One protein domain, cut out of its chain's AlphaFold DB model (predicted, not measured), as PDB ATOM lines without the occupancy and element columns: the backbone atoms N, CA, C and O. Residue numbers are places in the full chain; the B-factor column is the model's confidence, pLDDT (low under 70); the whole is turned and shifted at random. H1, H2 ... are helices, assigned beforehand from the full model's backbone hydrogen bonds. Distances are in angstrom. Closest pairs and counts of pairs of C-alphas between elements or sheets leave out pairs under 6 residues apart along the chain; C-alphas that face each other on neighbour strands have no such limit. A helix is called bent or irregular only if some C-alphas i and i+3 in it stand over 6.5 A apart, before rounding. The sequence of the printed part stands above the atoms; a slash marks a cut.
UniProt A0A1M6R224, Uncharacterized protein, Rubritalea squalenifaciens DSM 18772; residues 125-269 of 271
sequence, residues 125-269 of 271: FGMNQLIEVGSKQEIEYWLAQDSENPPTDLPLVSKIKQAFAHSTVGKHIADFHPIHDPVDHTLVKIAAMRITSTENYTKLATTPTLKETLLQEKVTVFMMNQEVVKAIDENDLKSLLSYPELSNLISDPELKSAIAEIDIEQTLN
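AT A GLANCE: This is residues 125 to 269 of the 271 residues of an uncharacterized protein of Rubritalea squalenifaciens DSM 18772 (UniProt A0A1M6R224). The longest helix, H1, runs side by side with H4, the helix in the middle of the body, while the short helices H5 to H11 wind round the rest of H4. H2 crosses H1 on the side away from H4, H3 turns off at the far end of H2, and the last helix, H12, packs on H5. The printed part has 145 residues with twelve named helices, H1 to H12 in chain order, and no named strand; the class is all helix, with packing mostly crossed. It is compact, with a radius of gyration of the C-alphas of 14.7 A, and its rounded outline spans 41 by 38 by 29 A.

IN THESE COORDINATES: H1, residues 125 to 146, begins at C-alpha 125 (166.520, 154.261, 308.785) and is 33.2 A long from first to last C-alpha. It is irregular, but only just: C-alphas 143 and 146 are 6.54 A apart. H4, residues 183 to 196, is 19.9 A long and begins at C-alpha 183 (156.311, 158.764, 323.514). H2 is residues 156 to 166, 15.1 A long, and H3 is residues 168 to 174, 9.9 A. The short helices after H4 are H5, residues 198 to 205; H6, residues 208 to 214; H7, residues 217 to 224; H8, residues 226 to 233; H9, residues 237 to 241; H10, residues 244 to 250; and H11, residues 253 to 260. H6 is neither bent nor irregular, but only just: C-alphas 209 and 212 are 6.1 A apart. H12, residues 264 to 267, ends at C-alpha 267 (166.603, 161.803, 335.440).

HOW THE PARTS SIT: H1 touches H4 at a shallow tilt of 15 degrees, the same way, and their closest C-alphas are those of Asp 146 and Thr 196, 5.5 A apart. H1 touches H2 with residues 130 to 138 alone, at a steep tilt of 61 degrees, opposite ways; the closest C-alphas, of Gly 134 and Ser 158, are 4.3 A apart. H2 and H3 only just touch, and only at the corner, with the C-alphas of Phe 164 and Gly 170 closest at 5.6 A. H4 is the hub, touching six other helices. H4 and H5 form a helical hairpin at a steep tilt of 41 degrees, with the C-alphas of Arg 194 and Tyr 201 closest at 5.2 A. H4 touches H11 with residues 183 to 187 alone, Val 183 and Ala 260 having the closest C-alphas at 5.7 A. H4 also touches H10, closest at the C-alphas of Asp 184 and Ile 250, 6.6 A apart. H8 touches H9, closest at the C-alphas of Ala 231 and Leu 240, 6.3 A apart. H7 touches H10, closest at the C-alphas of Phe 222 and Glu 245, 6.9 A apart. H6 touches H11, closest at the C-alphas of Thr 213 and Ala 258, 6.6 A apart. H5 and H12 only just touch, with 3 pairs of C-alphas within 8 A, the closest being those of Leu 204 and Thr 267 at 6.4 A. H3 and H4 are apart. Every O i to N i+4 pair is within hydrogen-bond range in H2, H3, H4, H5, H7, H8, H9, H10 and H11; H1 has 17 of 18, H6 has 1 of 3 beside 1 of 4 O i to N i+3 pairs, and H12 is too short for such a pair.

THE WHOLE: The two C-alphas farthest apart are those of Thr 168 and Gln 226, at 42.4 A. The printed part has no cut and no long link; the links from H1 to H2 and from H3 to H4 are short, and the others are tight. The mean pLDDT of the printed part is 71.2, and 50 residues are under 70, among them residues 145 to 154, 169 to 184 and 258 to 269.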
ATOM      1  N   PHE A 125     167.243 155.496 308.497       74.12
ATOM      2  CA  PHE A 125     166.520 154.261 308.785       74.12
ATOM      3  C   PHE A 125     167.221 153.437 309.872       74.12
ATOM      4  O   PHE A 125     166.573 152.981 310.810       74.12
ATOM      5  N   GLY A 126     168.546 153.291 309.791       70.19
ATOM      6  CA  GLY A 126     169.343 152.586 310.794       70.19
ATOM      7  C   GLY A 126     169.267 153.234 312.175       70.19
ATOM      8  O   GLY A 126     169.156 152.525 313.169       70.19
ATOM      9  N   MET A 127     169.259 154.566 312.237       74.06
ATOM     10  CA  MET A 127     169.101 155.321 313.480       74.06
ATOM     11  C   MET A 127     167.718 155.106 314.102       74.06
ATOM     12  O   MET A 127     167.641 154.805 315.288       74.06
ATOM     13  N   ASN A 128     166.641 155.165 313.311       70.00
ATOM     14  CA  ASN A 128     165.290 154.888 313.814       70.00
ATOM     15  C   ASN A 128     165.149 153.451 314.323       70.00
ATOM     16  O   ASN A 128     164.623 153.238 315.411       70.00
ATOM     17  N   GLN A 129     165.693 152.473 313.592       74.31
ATOM     18  CA  GLN A 129     165.710 151.082 314.048       74.31
ATOM     19  C   GLN A 129     166.527 150.911 315.337       74.31
ATOM     20  O   GLN A 129     166.125 150.149 316.213       74.31
ATOM     21  N   LEU A 130     167.658 151.612 315.470       76.19
ATOM     22  CA  LEU A 130     168.480 151.585 316.681       76.19
ATOM     23  C   LEU A 130     167.717 152.152 317.885       76.19
ATOM     24  O   LEU A 130     167.739 151.538 318.951       76.19
ATOM     25  N   ILE A 131     167.032 153.284 317.711       74.31
ATOM     26  CA  ILE A 131     166.212 153.907 318.755       74.31
ATOM     27  C   ILE A 131     165.060 152.975 319.134       74.31
ATOM     28  O   ILE A 131     164.894 152.674 320.314       74.31
ATOM     29  N   GLU A 132     164.306 152.454 318.164       73.06
ATOM     30  CA  GLU A 132     163.137 151.609 318.424       73.06
ATOM     31  C   GLU A 132     163.516 150.297 319.128       73.06
ATOM     32  O   GLU A 132     162.912 149.936 320.140       73.06
ATOM     33  N   VAL A 133     164.543 149.597 318.634       73.81
ATOM     34  CA  VAL A 133     165.006 148.333 319.229       73.81
ATOM     35  C   VAL A 133     165.674 148.575 320.583       73.81
ATOM     36  O   VAL A 133     165.415 147.823 321.522       73.81
ATOM     37  N   GLY A 134     166.487 149.628 320.715       71.81
ATOM     38  CA  GLY A 134     167.114 150.000 321.985       71.81
ATOM     39  C   GLY A 134     166.080 150.338 323.059       71.81
ATOM     40  O   GLY A 134     166.163 149.836 324.175       71.81
ATOM     41  N   SER A 135     165.039 151.090 322.693       73.56
ATOM     42  CA  SER A 135     163.936 151.433 323.595       73.56
ATOM     43  C   SER A 135     163.179 150.203 324.095       73.56
ATOM     44  O   SER A 135     162.871 150.117 325.282       73.56
ATOM     45  N   LYS A 136     162.873 149.249 323.201       75.81
ATOM     46  CA  LYS A 136     162.166 148.007 323.558       75.81
ATOM     47  C   LYS A 136     162.983 147.167 324.531       75.81
ATOM     48  O   LYS A 136     162.445 146.694 325.523       75.81
ATOM     49  N   GLN A 137     164.287 147.063 324.290       75.75
ATOM     50  CA  GLN A 137     165.202 146.356 325.180       75.75
ATOM     51  C   GLN A 137     165.336 147.013 326.558       75.75
ATOM     52  O   GLN A 137     165.476 146.317 327.560       75.75
ATOM     53  N   GLU A 138     165.281 148.343 326.631       72.00
ATOM     54  CA  GLU A 138     165.231 149.043 327.916       72.00
ATOM     55  C   GLU A 138     163.917 148.765 328.651       72.00
ATOM     56  O   GLU A 138     163.943 148.541 329.856       72.00
ATOM     57  N   ILE A 139     162.774 148.718 327.954       73.19
ATOM     58  CA  ILE A 139     161.498 148.334 328.581       73.19
ATOM     59  C   ILE A 139     161.567 146.893 329.097       73.19
ATOM     60  O   ILE A 139     161.223 146.654 330.249       73.19
ATOM     61  N   GLU A 140     162.055 145.947 328.288       75.25
ATOM     62  CA  GLU A 140     162.243 144.550 328.705       75.25
ATOM     63  C   GLU A 140     163.158 144.436 329.930       75.25
ATOM     64  O   GLU A 140     162.874 143.645 330.823       75.25
ATOM     65  N   TYR A 141     164.212 145.253 330.017       75.69
ATOM     66  CA  TYR A 141     165.072 145.324 331.200       75.69
ATOM     67  C   TYR A 141     164.297 145.752 332.458       75.69
ATOM     68  O   TYR A 141     164.429 145.111 333.500       75.69
ATOM     69  N   TRP A 142     163.468 146.798 332.366       72.56
ATOM     70  CA  TRP A 142     162.672 147.286 333.502       72.56
ATOM     71  C   TRP A 142     161.547 146.333 333.908       72.56
ATOM     72  O   TRP A 142     161.253 146.222 335.097       72.56
ATOM     73  N   LEU A 143     160.936 145.642 332.943       72.50
ATOM     74  CA  LEU A 143     159.935 144.602 333.194       72.50
ATOM     75  C   LEU A 143     160.578 143.384 333.879       72.50
ATOM     76  O   LEU A 143     160.100 142.918 334.911       72.50
ATOM     77  N   ALA A 144     161.739 142.941 333.387       72.12
ATOM     78  CA  ALA A 144     162.457 141.788 333.927       72.12
ATOM     79  C   ALA A 144     163.072 142.028 335.318       72.12
ATOM     80  O   ALA A 144     163.564 141.081 335.939       72.12
ATOM     81  N   GLN A 145     163.060 143.264 335.825       68.62
ATOM     82  CA  GLN A 145     163.625 143.603 337.130       68.62
ATOM     83  C   GLN A 145     162.853 142.984 338.311       68.62
ATOM     84  O   GLN A 145     163.439 142.822 339.379       68.62
ATOM     85  N   ASP A 146     161.596 142.582 338.102       63.84
ATOM     86  CA  ASP A 146     160.753 141.886 339.092       63.84
ATOM     87  C   ASP A 146     160.793 140.343 338.958       63.84
ATOM     88  O   ASP A 146     160.107 139.612 339.667       63.84
ATOM     89  N   SER A 147     161.606 139.808 338.037       60.94
ATOM     90  CA  SER A 147     161.738 138.359 337.820       60.94
ATOM     91  C   SER A 147     162.721 137.688 338.796       60.94
ATOM     92  O   SER A 147     163.629 138.328 339.323       60.94
ATOM     93  N   GLU A 148     162.597 136.366 339.000       52.38
ATOM     94  CA  GLU A 148     163.473 135.573 339.895       52.38
ATOM     95  C   GLU A 148     164.978 135.684 339.572       52.38
ATOM     96  O   GLU A 148     165.810 135.433 340.442       52.38
ATOM     97  N   ASN A 149     165.341 136.063 338.339       59.03
ATOM     98  CA  ASN A 149     166.721 136.293 337.911       59.03
ATOM     99  C   ASN A 149     166.826 137.633 337.164       59.03
ATOM    100  O   ASN A 149     166.823 137.644 335.928       59.03
ATOM    101  N   PRO A 150     166.931 138.762 337.885       61.56
ATOM    102  CA  PRO A 150     166.928 140.072 337.258       61.56
ATOM    103  C   PRO A 150     168.201 140.270 336.416       61.56
ATOM    104  O   PRO A 150     169.314 139.995 336.891       61.56
ATOM    105  N   PRO A 151     168.081 140.764 335.171       63.47
ATOM    106  CA  PRO A 151     169.241 141.076 334.353       63.47
ATOM    107  C   PRO A 151     170.082 142.158 335.038       63.47
ATOM    108  O   PRO A 151     169.604 143.235 335.384       63.47
ATOM    109  N   THR A 152     171.361 141.859 335.250       60.44
ATOM    110  CA  THR A 152     172.280 142.729 336.005       60.44
ATOM    111  C   THR A 152     172.838 143.869 335.151       60.44
ATOM    112  O   THR A 152     173.397 144.824 335.680       60.44
ATOM    113  N   ASP A 153     172.693 143.774 333.829       62.28
ATOM    114  CA  ASP A 153     173.352 144.644 332.866       62.28
ATOM    115  C   ASP A 153     172.401 145.033 331.730       62.28
ATOM    116  O   ASP A 153     171.664 144.196 331.203       62.28
ATOM    117  N   LEU A 154     172.464 146.301 331.316       66.38
ATOM    118  CA  LEU A 154     171.729 146.795 330.154       66.38
ATOM    119  C   LEU A 154     172.191 146.063 328.875       66.38
ATOM    120  O   LEU A 154     173.399 145.871 328.665       66.38
ATOM    121  N   PRO A 155     171.261 145.668 327.993       73.94
ATOM    122  CA  PRO A 155     171.589 144.940 326.775       73.94
ATOM    123  C   PRO A 155     172.392 145.799 325.787       73.94
ATOM    124  O   PRO A 155     172.276 147.023 325.735       73.94
ATOM    125  N   LEU A 156     173.227 145.151 324.970       70.06
ATOM    126  CA  LEU A 156     174.218 145.812 324.109       70.06
ATOM    127  C   LEU A 156     173.639 146.899 323.191       70.06
ATOM    128  O   LEU A 156     174.291 147.919 322.989       70.06
ATOM    129  N   VAL A 157     172.433 146.714 322.648       69.56
ATOM    130  CA  VAL A 157     171.832 147.691 321.722       69.56
ATOM    131  C   VAL A 157     171.389 148.950 322.465       69.56
ATOM    132  O   VAL A 157     171.608 150.045 321.952       69.56
ATOM    133  N   SER A 158     170.874 148.822 323.692       65.06
ATOM    134  CA  SER A 158     170.588 149.977 324.559       65.06
ATOM    135  C   SER A 158     171.862 150.756 324.911       65.06
ATOM    136  O   SER A 158     171.905 151.972 324.756       65.06
ATOM    137  N   LYS A 159     172.966 150.060 325.224       69.75
ATOM    138  CA  LYS A 159     174.278 150.694 325.450       69.75
ATOM    139  C   LYS A 159     174.789 151.426 324.201       69.75
ATOM    140  O   LYS A 159     175.351 152.512 324.311       69.75
ATOM    141  N   ILE A 160     174.580 150.865 323.005       72.88
ATOM    142  CA  ILE A 160     174.946 151.509 321.729       72.88
ATOM    143  C   ILE A 160     174.070 152.739 321.463       72.88
ATOM    144  O   ILE A 160     174.604 153.774 321.062       72.88
ATOM    145  N   LYS A 161     172.757 152.657 321.708       75.00
ATOM    146  CA  LYS A 161     171.831 153.799 321.631       75.00
ATOM    147  C   LYS A 161     172.291 154.919 322.570       75.00
ATOM    148  O   LYS A 161     172.470 156.044 322.111       75.00
ATOM    149  N   GLN A 162     172.569 154.603 323.834       69.88
ATOM    150  CA  GLN A 162     173.054 155.560 324.834       69.88
ATOM    151  C   GLN A 162     174.388 156.195 324.421       69.88
ATOM    152  O   GLN A 162     174.537 157.416 324.443       69.88
ATOM    153  N   ALA A 163     175.349 155.392 323.954       72.19
ATOM    154  CA  ALA A 163     176.634 155.896 323.468       72.19
ATOM    155  C   ALA A 163     176.479 156.806 322.237       72.19
ATOM    156  O   ALA A 163     177.180 157.816 322.114       72.19
ATOM    157  N   PHE A 164     175.554 156.477 321.331       68.12
ATOM    158  CA  PHE A 164     175.245 157.294 320.161       68.12
ATOM    159  C   PHE A 164     174.581 158.615 320.559       68.12
ATOM    160  O   PHE A 164     175.063 159.667 320.139       68.12
ATOM    161  N   ALA A 165     173.558 158.577 321.418       66.69
ATOM    162  CA  ALA A 165     172.893 159.762 321.959       66.69
ATOM    163  C   ALA A 165     173.874 160.676 322.718       66.69
ATOM    164  O   ALA A 165     173.801 161.900 322.615       66.69
ATOM    165  N   HIS A 166     174.857 160.094 323.412       69.12
ATOM    166  CA  HIS A 166     175.880 160.847 324.136       69.12
ATOM    167  C   HIS A 166     176.965 161.456 323.229       69.12
ATOM    168  O   HIS A 166     177.624 162.432 323.609       69.12
ATOM    169  N   SER A 167     177.167 160.910 322.030       71.50
ATOM    170  CA  SER A 167     178.189 161.399 321.106       71.50
ATOM    171  C   SER A 167     177.912 162.838 320.655       71.50
ATOM    172  O   SER A 167     176.767 163.273 320.552       71.50
ATOM    173  N   THR A 168     178.965 163.590 320.325       70.12
ATOM    174  CA  THR A 168     178.841 164.949 319.764       70.12
ATOM    175  C   THR A 168     177.967 164.969 318.507       70.12
ATOM    176  O   THR A 168     177.226 165.920 318.276       70.12
ATOM    177  N   VAL A 169     178.031 163.895 317.716       66.06
ATOM    178  CA  VAL A 169     177.211 163.710 316.515       66.06
ATOM    179  C   VAL A 169     175.744 163.492 316.890       66.06
ATOM    180  O   VAL A 169     174.879 164.132 316.305       66.06
ATOM    181  N   GLY A 170     175.465 162.665 317.901       59.91
ATOM    182  CA  GLY A 170     174.118 162.457 318.436       59.91
ATOM    183  C   GLY A 170     173.504 163.744 318.976       59.91
ATOM    184  O   GLY A 170     172.408 164.103 318.574       59.91
ATOM    185  N   LYS A 171     174.234 164.515 319.788       67.25
ATOM    186  CA  LYS A 171     173.737 165.797 320.323       67.25
ATOM    187  C   LYS A 171     173.389 166.801 319.220       67.25
ATOM    188  O   LYS A 171     172.332 167.410 319.277       67.25
ATOM    189  N   HIS A 172     174.217 166.912 318.180       66.12
ATOM    190  CA  HIS A 172     173.897 167.769 317.032       66.12
ATOM    191  C   HIS A 172     172.738 167.260 316.177       66.12
ATOM    192  O   HIS A 172     172.044 168.062 315.563       66.12
ATOM    193  N   ILE A 173     172.519 165.947 316.106       62.16
ATOM    194  CA  ILE A 173     171.351 165.388 315.418       62.16
ATOM    195  C   ILE A 173     170.082 165.598 316.259       62.16
ATOM    196  O   ILE A 173     169.037 165.888 315.681       62.16
ATOM    197  N   ALA A 174     170.182 165.539 317.593       59.12
ATOM    198  CA  ALA A 174     169.077 165.772 318.526       59.12
ATOM    199  C   ALA A 174     168.452 167.169 318.379       59.12
ATOM    200  O   ALA A 174     167.246 167.316 318.559       59.12
ATOM    201  N   ASP A 175     169.249 168.162 317.970       59.72
ATOM    202  CA  ASP A 175     168.779 169.522 317.677       59.72
ATOM    203  C   ASP A 175     167.806 169.578 316.475       59.72
ATOM    204  O   ASP A 175     166.973 170.480 316.391       59.72
ATOM    205  N   PHE A 176     167.892 168.624 315.535       53.28
ATOM    206  CA  PHE A 176     167.058 168.570 314.321       53.28
ATOM    207  C   PHE A 176     166.010 167.454 314.342       53.28
ATOM    208  O   PHE A 176     164.964 167.574 313.700       53.28
ATOM    209  N   HIS A 177     166.286 166.356 315.041       53.62
ATOM    210  CA  HIS A 177     165.381 165.229 315.192       53.62
ATOM    211  C   HIS A 177     165.491 164.669 316.609       53.62
ATOM    212  O   HIS A 177     166.587 164.256 316.983       53.62
ATOM    213  N   PRO A 178     164.394 164.613 317.388       56.72
ATOM    214  CA  PRO A 178     164.445 164.068 318.737       56.72
ATOM    215  C   PRO A 178     165.011 162.643 318.711       56.72
ATOM    216  O   PRO A 178     164.437 161.761 318.081       56.72
ATOM    217  N   ILE A 179     166.133 162.425 319.399       55.25
ATOM    218  CA  ILE A 179     166.723 161.089 319.637       55.25
ATOM    219  C   ILE A 179     166.093 160.450 320.894       55.25
ATOM    220  O   ILE A 179     166.535 159.415 321.379       55.25
ATOM    221  N   HIS A 180     165.056 161.081 321.447       60.06
ATOM    222  CA  HIS A 180     164.315 160.555 322.584       60.06
ATOM    223  C   HIS A 180     163.506 159.326 322.177       60.06
ATOM    224  O   HIS A 180     163.158 159.141 321.005       60.06
ATOM    225  N   ASP A 181     163.211 158.485 323.165       57.16
ATOM    226  CA  ASP A 181     162.344 157.340 322.954       57.16
ATOM    227  C   ASP A 181     160.985 157.792 322.392       57.16
ATOM    228  O   ASP A 181     160.491 158.875 322.732       57.16
ATOM    229  N   PRO A 182     160.345 156.958 321.558       64.19
ATOM    230  CA  PRO A 182     158.950 157.141 321.199       64.19
ATOM    231  C   PRO A 182     158.091 157.382 322.454       64.19
ATOM    232  O   PRO A 182     158.285 156.748 323.489       64.19
ATOM    233  N   VAL A 183     157.149 158.325 322.378       66.69
ATOM    234  CA  VAL A 183     156.311 158.764 323.514       66.69
ATOM    235  C   VAL A 183     155.592 157.590 324.196       66.69
ATOM    236  O   VAL A 183     155.464 157.543 325.420       66.69
ATOM    237  N   ASP A 184     155.164 156.620 323.398       69.88
ATOM    238  CA  ASP A 184     154.605 155.336 323.811       69.88
ATOM    239  C   ASP A 184     155.599 154.502 324.629       69.88
ATOM    240  O   ASP A 184     155.248 153.987 325.689       69.88
ATOM    241  N   HIS A 185     156.860 154.429 324.207       72.50
ATOM    242  CA  HIS A 185     157.908 153.724 324.940       72.50
ATOM    243  C   HIS A 185     158.231 154.406 326.279       72.50
ATOM    244  O   HIS A 185     158.381 153.720 327.289       72.50
ATOM    245  N   THR A 186     158.288 155.739 326.322       73.12
ATOM    246  CA  THR A 186     158.525 156.514 327.555       73.12
ATOM    247  C   THR A 186     157.422 156.280 328.589       73.12
ATOM    248  O   THR A 186     157.713 156.015 329.757       73.12
ATOM    249  N   LEU A 187     156.153 156.301 328.168       75.25
ATOM    250  CA  LEU A 187     155.017 156.008 329.048       75.25
ATOM    251  C   LEU A 187     155.051 154.582 329.594       75.25
ATOM    252  O   LEU A 187     154.826 154.377 330.787       75.25
ATOM    253  N   VAL A 188     155.358 153.603 328.739       77.38
ATOM    254  CA  VAL A 188     155.451 152.202 329.160       77.38
ATOM    255  C   VAL A 188     156.616 151.996 330.132       77.38
ATOM    256  O   VAL A 188     156.433 151.300 331.128       77.38
ATOM    257  N   LYS A 189     157.772 152.649 329.937       76.38
ATOM    258  CA  LYS A 189     158.885 152.607 330.911       76.38
ATOM    259  C   LYS A 189     158.475 153.164 332.269       76.38
ATOM    260  O   LYS A 189     158.754 152.540 333.286       76.38
ATOM    261  N   ILE A 190     157.792 154.307 332.298       76.94
ATOM    262  CA  ILE A 190     157.316 154.917 333.548       76.94
ATOM    263  C   ILE A 190     156.306 153.999 334.251       76.94
ATOM    264  O   ILE A 190     156.387 153.820 335.468       76.94
ATOM    265  N   ALA A 191     155.375 153.404 333.499       78.44
ATOM    266  CA  ALA A 191     154.398 152.463 334.036       78.44
ATOM    267  C   ALA A 191     155.073 151.200 334.593       78.44
ATOM    268  O   ALA A 191     154.766 150.800 335.715       78.44
ATOM    269  N   ALA A 192     156.043 150.632 333.866       76.56
ATOM    270  CA  ALA A 192     156.846 149.502 334.325       76.56
ATOM    271  C   ALA A 192     157.602 149.850 335.616       76.56
ATOM    272  O   ALA A 192     157.432 149.169 336.620       76.56
ATOM    273  N   MET A 193     158.331 150.971 335.646       75.12
ATOM    274  CA  MET A 193     159.075 151.425 336.830       75.12
ATOM    275  C   MET A 193     158.185 151.653 338.052       75.12
ATOM    276  O   MET A 193     158.619 151.409 339.171       75.12
ATOM    277  N   ARG A 194     156.940 152.111 337.875       77.25
ATOM    278  CA  ARG A 194     155.997 152.272 338.993       77.25
ATOM    279  C   ARG A 194     155.739 150.950 339.717       77.25
ATOM    280  O   ARG A 194     155.598 150.960 340.940       77.25
ATOM    281  N   ILE A 195     155.658 149.858 338.960       72.62
ATOM    282  CA  ILE A 195     155.317 148.522 339.451       72.62
ATOM    283  C   ILE A 195     156.577 147.779 339.903       72.62
ATOM    284  O   ILE A 195     156.610 147.283 341.023       72.62
ATOM    285  N   THR A 196     157.637 147.785 339.091       69.69
ATOM    286  CA  THR A 196     158.851 146.988 339.330       69.69
ATOM    287  C   THR A 196     159.914 147.707 340.167       69.69
ATOM    288  O   THR A 196     160.764 147.066 340.781       69.69
ATOM    289  N   SER A 197     159.899 149.046 340.233       66.88
ATOM    290  CA  SER A 197     160.926 149.828 340.937       66.88
ATOM    291  C   SER A 197     160.395 151.151 341.508       66.88
ATOM    292  O   SER A 197     160.677 152.251 341.016       66.88
ATOM    293  N   THR A 198     159.657 151.061 342.620       72.38
ATOM    294  CA  THR A 198     159.054 152.224 343.301       72.38
ATOM    295  C   THR A 198     160.076 153.321 343.652       72.38
ATOM    296  O   THR A 198     159.745 154.509 343.644       72.38
ATOM    297  N   GLU A 199     161.340 152.970 343.910       73.81
ATOM    298  CA  GLU A 199     162.411 153.943 344.168       73.81
ATOM    299  C   GLU A 199     162.752 154.791 342.926       73.81
ATOM    300  O   GLU A 199     162.889 156.011 343.015       73.81
ATOM    301  N   ASN A 200     162.842 154.178 341.744       71.19
ATOM    302  CA  ASN A 200     163.137 154.902 340.506       71.19
ATOM    303  C   ASN A 200     161.933 155.730 340.045       71.19
ATOM    304  O   ASN A 200     162.091 156.879 339.626       71.19
ATOM    305  N   TYR A 201     160.719 155.205 340.227       75.62
ATOM    306  CA  TYR A 201     159.493 155.961 339.975       75.62
ATOM    307  C   TYR A 201     159.378 157.205 340.867       75.62
ATOM    308  O   TYR A 201     159.041 158.285 340.385       75.62
ATOM    309  N   THR A 202     159.695 157.095 342.160       73.19
ATOM    310  CA  THR A 202     159.638 158.250 343.073       73.19
ATOM    311  C   THR A 202     160.676 159.316 342.726       73.19
ATOM    312  O   THR A 202     160.347 160.501 342.762       73.19
ATOM    313  N   LYS A 203     161.886 158.931 342.294       74.94
ATOM    314  CA  LYS A 203     162.886 159.877 341.759       74.94
ATOM    315  C   LYS A 203     162.363 160.614 340.521       74.94
ATOM    316  O   LYS A 203     162.424 161.843 340.477       74.94
ATOM    317  N   LEU A 204     161.750 159.904 339.573       72.06
ATOM    318  CA  LEU A 204     161.113 160.519 338.401       72.06
ATOM    319  C   LEU A 204     159.977 161.478 338.797       72.06
ATOM    320  O   LEU A 204     159.934 162.611 338.324       72.06
ATOM    321  N   ALA A 205     159.115 161.073 339.734       71.12
ATOM    322  CA  ALA A 205     157.974 161.863 340.204       71.12
ATOM    323  C   ALA A 205     158.354 163.126 341.003       71.12
ATOM    324  O   ALA A 205     157.524 164.022 341.177       71.12
ATOM    325  N   THR A 206     159.595 163.222 341.487       73.19
ATOM    326  CA  THR A 206     160.105 164.431 342.160       73.19
ATOM    327  C   THR A 206     160.590 165.511 341.194       73.19
ATOM    328  O   THR A 206     160.765 166.660 341.604       73.19
ATOM    329  N   THR A 207     160.762 165.182 339.911       72.25
ATOM    330  CA  THR A 207     161.210 166.144 338.901       72.25
ATOM    331  C   THR A 207     160.052 167.077 338.514       72.25
ATOM    332  O   THR A 207     158.980 166.577 338.170       72.25
ATOM    333  N   PRO A 208     160.216 168.417 338.549       67.44
ATOM    334  CA  PRO A 208     159.106 169.366 338.388       67.44
ATOM    335  C   PRO A 208     158.320 169.196 337.083       67.44
ATOM    336  O   PRO A 208     157.094 169.206 337.107       67.44
ATOM    337  N   THR A 209     159.027 168.980 335.971       65.06
ATOM    338  CA  THR A 209     158.450 168.779 334.631       65.06
ATOM    339  C   THR A 209     157.695 167.456 334.504       65.06
ATOM    340  O   THR A 209     156.656 167.386 333.858       65.06
ATOM    341  N   LEU A 210     158.173 166.403 335.168       68.56
ATOM    342  CA  LEU A 210     157.526 165.089 335.200       68.56
ATOM    343  C   LEU A 210     156.323 165.059 336.141       68.56
ATOM    344  O   LEU A 210     155.338 164.388 335.857       68.56
ATOM    345  N   LYS A 211     156.388 165.776 337.263       71.50
ATOM    346  CA  LYS A 211     155.347 165.751 338.291       71.50
ATOM    347  C   LYS A 211     153.990 166.178 337.737       71.50
ATOM    348  O   LYS A 211     152.998 165.523 338.025       71.50
ATOM    349  N   GLU A 212     153.937 167.240 336.939       71.31
ATOM    350  CA  GLU A 212     152.681 167.710 336.340       71.31
ATOM    351  C   GLU A 212     152.121 166.703 335.328       71.31
ATOM    352  O   GLU A 212     150.936 166.381 335.383       71.31
ATOM    353  N   THR A 213     152.979 166.128 334.482       72.25
ATOM    354  CA  THR A 213     152.604 165.108 333.489       72.25
ATOM    355  C   THR A 213     152.116 163.812 334.143       72.25
ATOM    356  O   THR A 213     151.112 163.242 333.723       72.25
ATOM    357  N   LEU A 214     152.777 163.359 335.212       72.69
ATOM    358  CA  LEU A 214     152.417 162.141 335.948       72.69
ATOM    359  C   LEU A 214     151.144 162.298 336.787       72.69
ATOM    360  O   LEU A 214     150.476 161.303 337.057       72.69
ATOM    361  N   LEU A 215     150.805 163.526 337.193       74.94
ATOM    362  CA  LEU A 215     149.576 163.841 337.929       74.94
ATOM    363  C   LEU A 215     148.354 164.014 337.018       74.94
ATOM    364  O   LEU A 215     147.241 164.154 337.526       74.94
ATOM    365  N   GLN A 216     148.527 163.997 335.694       77.06
ATOM    366  CA  GLN A 216     147.389 164.031 334.785       77.06
ATOM    367  C   GLN A 216     146.515 162.787 334.976       77.06
ATOM    368  O   GLN A 216     147.000 161.652 335.041       77.06
ATOM    369  N   GLU A 217     145.200 163.003 335.019       76.19
ATOM    370  CA  GLU A 217     144.212 161.948 335.256       76.19
ATOM    371  C   GLU A 217     144.334 160.825 334.220       76.19
ATOM    372  O   GLU A 217     144.373 159.655 334.586       76.19
ATOM    373  N   LYS A 218     144.515 161.170 332.938       77.44
ATOM    374  CA  LYS A 218     144.677 160.195 331.845       77.44
ATOM    375  C   LYS A 218     145.879 159.266 332.061       77.44
ATOM    376  O   LYS A 218     145.755 158.056 331.903       77.44
ATOM    377  N   VAL A 219     147.026 159.821 332.460       76.69
ATOM    378  CA  VAL A 219     148.264 159.060 332.718       76.69
ATOM    379  C   VAL A 219     148.101 158.176 333.951       76.69
ATOM    380  O   VAL A 219     148.489 157.009 333.938       76.69
ATOM    381  N   THR A 220     147.460 158.696 334.997       77.38
ATOM    382  CA  THR A 220     147.176 157.938 336.223       77.38
ATOM    383  C   THR A 220     146.222 156.772 335.959       77.38
ATOM    384  O   THR A 220     146.486 155.661 336.412       77.38
ATOM    385  N   VAL A 221     145.152 156.995 335.190       80.62
ATOM    386  CA  VAL A 221     144.184 155.955 334.803       80.62
ATOM    387  C   VAL A 221     144.870 154.850 334.004       80.62
ATOM    388  O   VAL A 221     144.705 153.682 334.344       80.62
ATOM    389  N   PHE A 222     145.710 155.203 333.026       80.69
ATOM    390  CA  PHE A 222     146.501 154.229 332.270       80.69
ATOM    391  C   PHE A 222     147.415 153.393 333.183       80.69
ATOM    392  O   PHE A 222     147.407 152.166 333.116       80.69
ATOM    393  N   MET A 223     148.148 154.036 334.102       78.19
ATOM    394  CA  MET A 223     149.048 153.350 335.043       78.19
ATOM    395  C   MET A 223     148.327 152.480 336.087       78.19
ATOM    396  O   MET A 223     148.971 151.660 336.744       78.19
ATOM    397  N   MET A 224     147.028 152.690 336.306       79.25
ATOM    398  CA  MET A 224     146.209 151.932 337.263       79.25
ATOM    399  C   MET A 224     145.265 150.933 336.585       79.25
ATOM    400  O   MET A 224     144.540 150.222 337.283       79.25
ATOM    401  N   ASN A 225     145.269 150.853 335.253       82.06
ATOM    402  CA  ASN A 225     144.463 149.891 334.517       82.06
ATOM    403  C   ASN A 225     144.935 148.458 334.837       82.06
ATOM    404  O   ASN A 225     146.120 148.143 334.728       82.06
ATOM    405  N   GLN A 226     144.002 147.583 335.227       78.69
ATOM    406  CA  GLN A 226     144.300 146.193 335.591       78.69
ATOM    407  C   GLN A 226     144.961 145.399 334.462       78.69
ATOM    408  O   GLN A 226     145.794 144.544 334.742       78.69
ATOM    409  N   GLU A 227     144.617 145.664 333.204       79.19
ATOM    410  CA  GLU A 227     145.214 144.959 332.066       79.19
ATOM    411  C   GLU A 227     146.646 145.429 331.796       79.19
ATOM    412  O   GLU A 227     147.495 144.613 331.451       79.19
ATOM    413  N   VAL A 228     146.938 146.714 332.021       78.44
ATOM    414  CA  VAL A 228     148.299 147.270 331.932       78.44
ATOM    415  C   VAL A 228     149.171 146.710 333.053       78.44
ATOM    416  O   VAL A 228     150.275 146.245 332.791       78.44
ATOM    417  N   VAL A 229     148.660 146.689 334.289       78.81
ATOM    418  CA  VAL A 229     149.344 146.080 335.443       78.81
ATOM    419  C   VAL A 229     149.629 144.605 335.177       78.81
ATOM    420  O   VAL A 229     150.765 144.164 335.300       78.81
ATOM    421  N   LYS A 230     148.624 143.858 334.712       80.75
ATOM    422  CA  LYS A 230     148.770 142.437 334.398       80.75
ATOM    423  C   LYS A 230     149.774 142.183 333.272       80.75
ATOM    424  O   LYS A 230     150.563 141.254 333.368       80.75
ATOM    425  N   ALA A 231     149.764 142.993 332.214       77.38
ATOM    426  CA  ALA A 231     150.718 142.846 331.119       77.38
ATOM    427  C   ALA A 231     152.157 143.192 331.548       77.38
ATOM    428  O   ALA A 231     153.102 142.617 331.012       77.38
ATOM    429  N   ILE A 232     152.329 144.085 332.530       78.88
ATOM    430  CA  ILE A 232     153.628 144.348 333.163       78.88
ATOM    431  C   ILE A 232     154.081 143.129 333.978       78.88
ATOM    432  O   ILE A 232     155.194 142.655 333.757       78.88
ATOM    433  N   ASP A 233     153.210 142.573 334.825       76.88
ATOM    434  CA  ASP A 233     153.506 141.376 335.631       76.88
ATOM    435  C   ASP A 233     153.849 140.156 334.749       76.88
ATOM    436  O   ASP A 233     154.758 139.377 335.040       76.88
ATOM    437  N   GLU A 234     153.146 139.996 333.625       80.56
ATOM    438  CA  GLU A 234     153.365 138.916 332.655       80.56
ATOM    439  C   GLU A 234     154.564 139.169 331.717       80.56
ATOM    440  O   GLU A 234     154.866 138.321 330.876       80.56
ATOM    441  N   ASN A 235     155.277 140.296 331.863       73.88
ATOM    442  CA  ASN A 235     156.359 140.733 330.970       73.88
ATOM    443  C   ASN A 235     155.941 140.809 329.481       73.88
ATOM    444  O   ASN A 235     156.764 140.637 328.576       73.88
ATOM    445  N   ASP A 236     154.664 141.079 329.192       77.69
ATOM    446  CA  ASP A 236     154.125 141.118 327.830       77.69
ATOM    447  C   ASP A 236     154.218 142.525 327.217       77.69
ATOM    448  O   ASP A 236     153.241 143.274 327.086       77.69
ATOM    449  N   LEU A 237     155.432 142.867 326.775       74.50
ATOM    450  CA  LEU A 237     155.730 144.122 326.079       74.50
ATOM    451  C   LEU A 237     154.842 144.346 324.844       74.50
ATOM    452  O   LEU A 237     154.470 145.479 324.527       74.50
ATOM    453  N   LYS A 238     154.506 143.280 324.111       75.00
ATOM    454  CA  LYS A 238     153.756 143.401 322.858       75.00
ATOM    455  C   LYS A 238     152.318 143.832 323.127       75.00
ATOM    456  O   LYS A 238     151.797 144.679 322.396       75.00
ATOM    457  N   SER A 239     151.701 143.278 324.166       76.38
ATOM    458  CA  SER A 239     150.358 143.664 324.596       76.38
ATOM    459  C   SER A 239     150.330 145.082 325.172       76.38
ATOM    460  O   SER A 239     149.402 145.829 324.864       76.38
ATOM    461  N   LEU A 240     151.382 145.505 325.884       75.12
ATOM    462  CA  LEU A 240     151.524 146.879 326.391       75.12
ATOM    463  C   LEU A 240     151.618 147.925 325.273       75.12
ATOM    464  O   LEU A 240     150.908 148.927 325.301       75.12
ATOM    465  N   LEU A 241     152.455 147.683 324.260       74.56
ATOM    466  CA  LEU A 241     152.638 148.619 323.142       74.56
ATOM    467  C   LEU A 241     151.444 148.658 322.179       74.56
ATOM    468  O   LEU A 241     151.275 149.622 321.439       74.56
ATOM    469  N   SER A 242     150.604 147.622 322.186       76.94
ATOM    470  CA  SER A 242     149.419 147.534 321.321       76.94
ATOM    471  C   SER A 242     148.140 148.026 322.008       76.94
ATOM    472  O   SER A 242     147.047 147.866 321.460       76.94
ATOM    473  N   TYR A 243     148.254 148.588 323.214       77.00
ATOM    474  CA  TYR A 243     147.105 148.884 324.054       77.00
ATOM    475  C   TYR A 243     146.312 150.103 323.526       77.00
ATOM    476  O   TYR A 243     146.892 151.172 323.319       77.00
ATOM    477  N   PRO A 244     144.983 150.005 323.307       75.25
ATOM    478  CA  PRO A 244     144.204 151.096 322.711       75.25
ATOM    479  C   PRO A 244     144.229 152.394 323.526       75.25
ATOM    480  O   PRO A 244     144.257 153.485 322.957       75.25
ATOM    481  N   GLU A 245     144.253 152.293 324.857       77.25
ATOM    482  CA  GLU A 245     144.334 153.467 325.735       77.25
ATOM    483  C   GLU A 245     145.683 154.182 325.628       77.25
ATOM    484  O   GLU A 245     145.713 155.408 325.708       77.25
ATOM    485  N   LEU A 246     146.772 153.450 325.352       74.31
ATOM    486  CA  LEU A 246     148.081 154.043 325.072       74.31
ATOM    487  C   LEU A 246     148.018 154.883 323.791       74.31
ATOM    488  O   LEU A 246     148.440 156.035 323.793       74.31
ATOM    489  N   SER A 247     147.401 154.350 322.730       73.38
ATOM    490  CA  SER A 247     147.185 155.073 321.465       73.38
ATOM    491  C   SER A 247     146.346 156.348 321.650       73.38
ATOM    492  O   SER A 247     146.654 157.407 321.095       73.38
ATOM    493  N   ASN A 248     145.313 156.282 322.493       76.31
ATOM    494  CA  ASN A 248     144.485 157.442 322.821       76.31
ATOM    495  C   ASN A 248     145.240 158.483 323.662       76.31
ATOM    496  O   ASN A 248     145.043 159.680 323.453       76.31
ATOM    497  N   LEU A 249     146.121 158.052 324.571       73.50
ATOM    498  CA  LEU A 249     146.973 158.944 325.362       73.50
ATOM    499  C   LEU A 249     147.950 159.725 324.480       73.50
ATOM    500  O   LEU A 249     148.048 160.942 324.591       73.50
ATOM    501  N   ILE A 250     148.653 159.036 323.578       73.81
ATOM    502  CA  ILE A 250     149.676 159.653 322.715       73.81
ATOM    503  C   ILE A 250     149.083 160.498 321.579       73.81
ATOM    504  O   ILE A 250     149.812 161.227 320.903       73.81
ATOM    505  N   SER A 251     147.772 160.392 321.353       75.75
ATOM    506  CA  SER A 251     147.035 161.228 320.401       75.75
ATOM    507  C   SER A 251     146.740 162.629 320.951       75.75
ATOM    508  O   SER A 251     146.406 163.523 320.175       75.75
ATOM    509  N   ASP A 252     146.874 162.840 322.265       76.00
ATOM    510  CA  ASP A 252     146.728 164.149 322.899       76.00
ATOM    511  C   ASP A 252     148.010 164.987 322.691       76.00
ATOM    512  O   ASP A 252     149.080 164.597 323.166       76.00
ATOM    513  N   PRO A 253     147.952 166.119 321.965       71.19
ATOM    514  CA  PRO A 253     149.139 166.887 321.592       71.19
ATOM    515  C   PRO A 253     149.847 167.548 322.782       71.19
ATOM    516  O   PRO A 253     151.072 167.701 322.735       71.19
ATOM    517  N   GLU A 254     149.121 167.915 323.842       72.44
ATOM    518  CA  GLU A 254     149.719 168.508 325.046       72.44
ATOM    519  C   GLU A 254     150.512 167.450 325.813       72.44
ATOM    520  O   GLU A 254     151.683 167.649 326.138       72.44
ATOM    521  N   LEU A 255     149.903 166.279 326.009       71.38
ATOM    522  CA  LEU A 255     150.537 165.150 326.681       71.38
ATOM    523  C   LEU A 255     151.718 164.601 325.872       71.38
ATOM    524  O   LEU A 255     152.785 164.341 326.423       71.38
ATOM    525  N   LYS A 256     151.567 164.491 324.550       71.88
ATOM    526  CA  LYS A 256     152.633 164.052 323.647       71.88
ATOM    527  C   LYS A 256     153.857 164.962 323.721       71.88
ATOM    528  O   LYS A 256     154.973 164.456 323.750       71.88
ATOM    529  N   SER A 257     153.650 166.276 323.765       70.31
ATOM    530  CA  SER A 257     154.745 167.246 323.879       70.31
ATOM    531  C   SER A 257     155.409 167.160 325.253       70.31
ATOM    532  O   SER A 257     156.628 167.054 325.333       70.31
ATOM    533  N   ALA A 258     154.608 167.090 326.320       69.56
ATOM    534  CA  ALA A 258     155.106 166.975 327.687       69.56
ATOM    535  C   ALA A 258     155.910 165.686 327.928       69.56
ATOM    536  O   ALA A 258     156.880 165.707 328.678       69.56
ATOM    537  N   ILE A 259     155.536 164.569 327.292       69.94
ATOM    538  CA  ILE A 259     156.261 163.293 327.394       69.94
ATOM    539  C   ILE A 259     157.486 163.250 326.481       69.94
ATOM    540  O   ILE A 259     158.494 162.657 326.851       69.94
ATOM    541  N   ALA A 260     157.426 163.862 325.296       67.44
ATOM    542  CA  ALA A 260     158.558 163.894 324.369       67.44
ATOM    543  C   ALA A 260     159.774 164.651 324.934       67.44
ATOM    544  O   ALA A 260     160.898 164.411 324.500       67.44
ATOM    545  N   GLU A 261     159.553 165.543 325.903       66.88
ATOM    546  CA  GLU A 261     160.606 166.247 326.646       66.88
ATOM    547  C   GLU A 261     161.166 165.438 327.830       66.88
ATOM    548  O   GLU A 261     162.141 165.855 328.462       66.88
ATOM    549  N   ILE A 262     160.577 164.282 328.154       68.25
ATOM    550  CA  ILE A 262     161.027 163.446 329.267       68.25
ATOM    551  C   ILE A 262     162.244 162.633 328.835       68.25
ATOM    552  O   ILE A 262     162.137 161.649 328.105       68.25
ATOM    553  N   ASP A 263     163.394 162.982 329.403       67.62
ATOM    554  CA  ASP A 263     164.585 162.143 329.367       67.62
ATOM    555  C   ASP A 263     164.705 161.332 330.670       67.62
ATOM    556  O   ASP A 263     165.206 161.792 331.707       67.62
ATOM    557  N   ILE A 264     164.187 160.102 330.622       67.88
ATOM    558  CA  ILE A 264     164.217 159.156 331.746       67.88
ATOM    559  C   ILE A 264     165.667 158.827 332.140       67.88
ATOM    560  O   ILE A 264     165.974 158.714 333.328       67.88
ATOM    561  N   GLU A 265     166.569 158.719 331.163       66.88
ATOM    562  CA  GLU A 265     167.969 158.338 331.367       66.88
ATOM    563  C   GLU A 265     168.743 159.436 332.110       66.88
ATOM    564  O   GLU A 265     169.507 159.146 333.037       66.88
ATOM    565  N   GLN A 266     168.491 160.708 331.771       66.94
ATOM    566  CA  GLN A 266     169.003 161.870 332.502       66.94
ATOM    567  C   GLN A 266     168.542 161.873 333.948       66.94
ATOM    568  O   GLN A 266     169.324 162.142 334.857       66.94
ATOM    569  N   THR A 267     167.253 161.620 334.145       64.50
ATOM    570  CA  THR A 267     166.603 161.803 335.440       64.50
ATOM    571  C   THR A 267     167.015 160.720 336.432       64.50
ATOM    572  O   THR A 267     167.140 160.980 337.628       64.50
ATOM    573  N   LEU A 268     167.282 159.508 335.942       66.06
ATOM    574  CA  LEU A 268     167.727 158.381 336.759       66.06
ATOM    575  C   LEU A 268     169.253 158.280 336.900       66.06
ATOM    576  O   LEU A 268     169.726 157.329 337.520       66.06
ATOM    577  N   ASN A 269     170.023 159.242 336.371       62.47
ATOM    578  CA  ASN A 269     171.491 159.174 336.299       62.47
ATOM    579  C   ASN A 269     171.984 157.837 335.719       62.47
ATOM    580  O   ASN A 269     172.947 157.246 336.203       62.47
TER     581      ASN A 269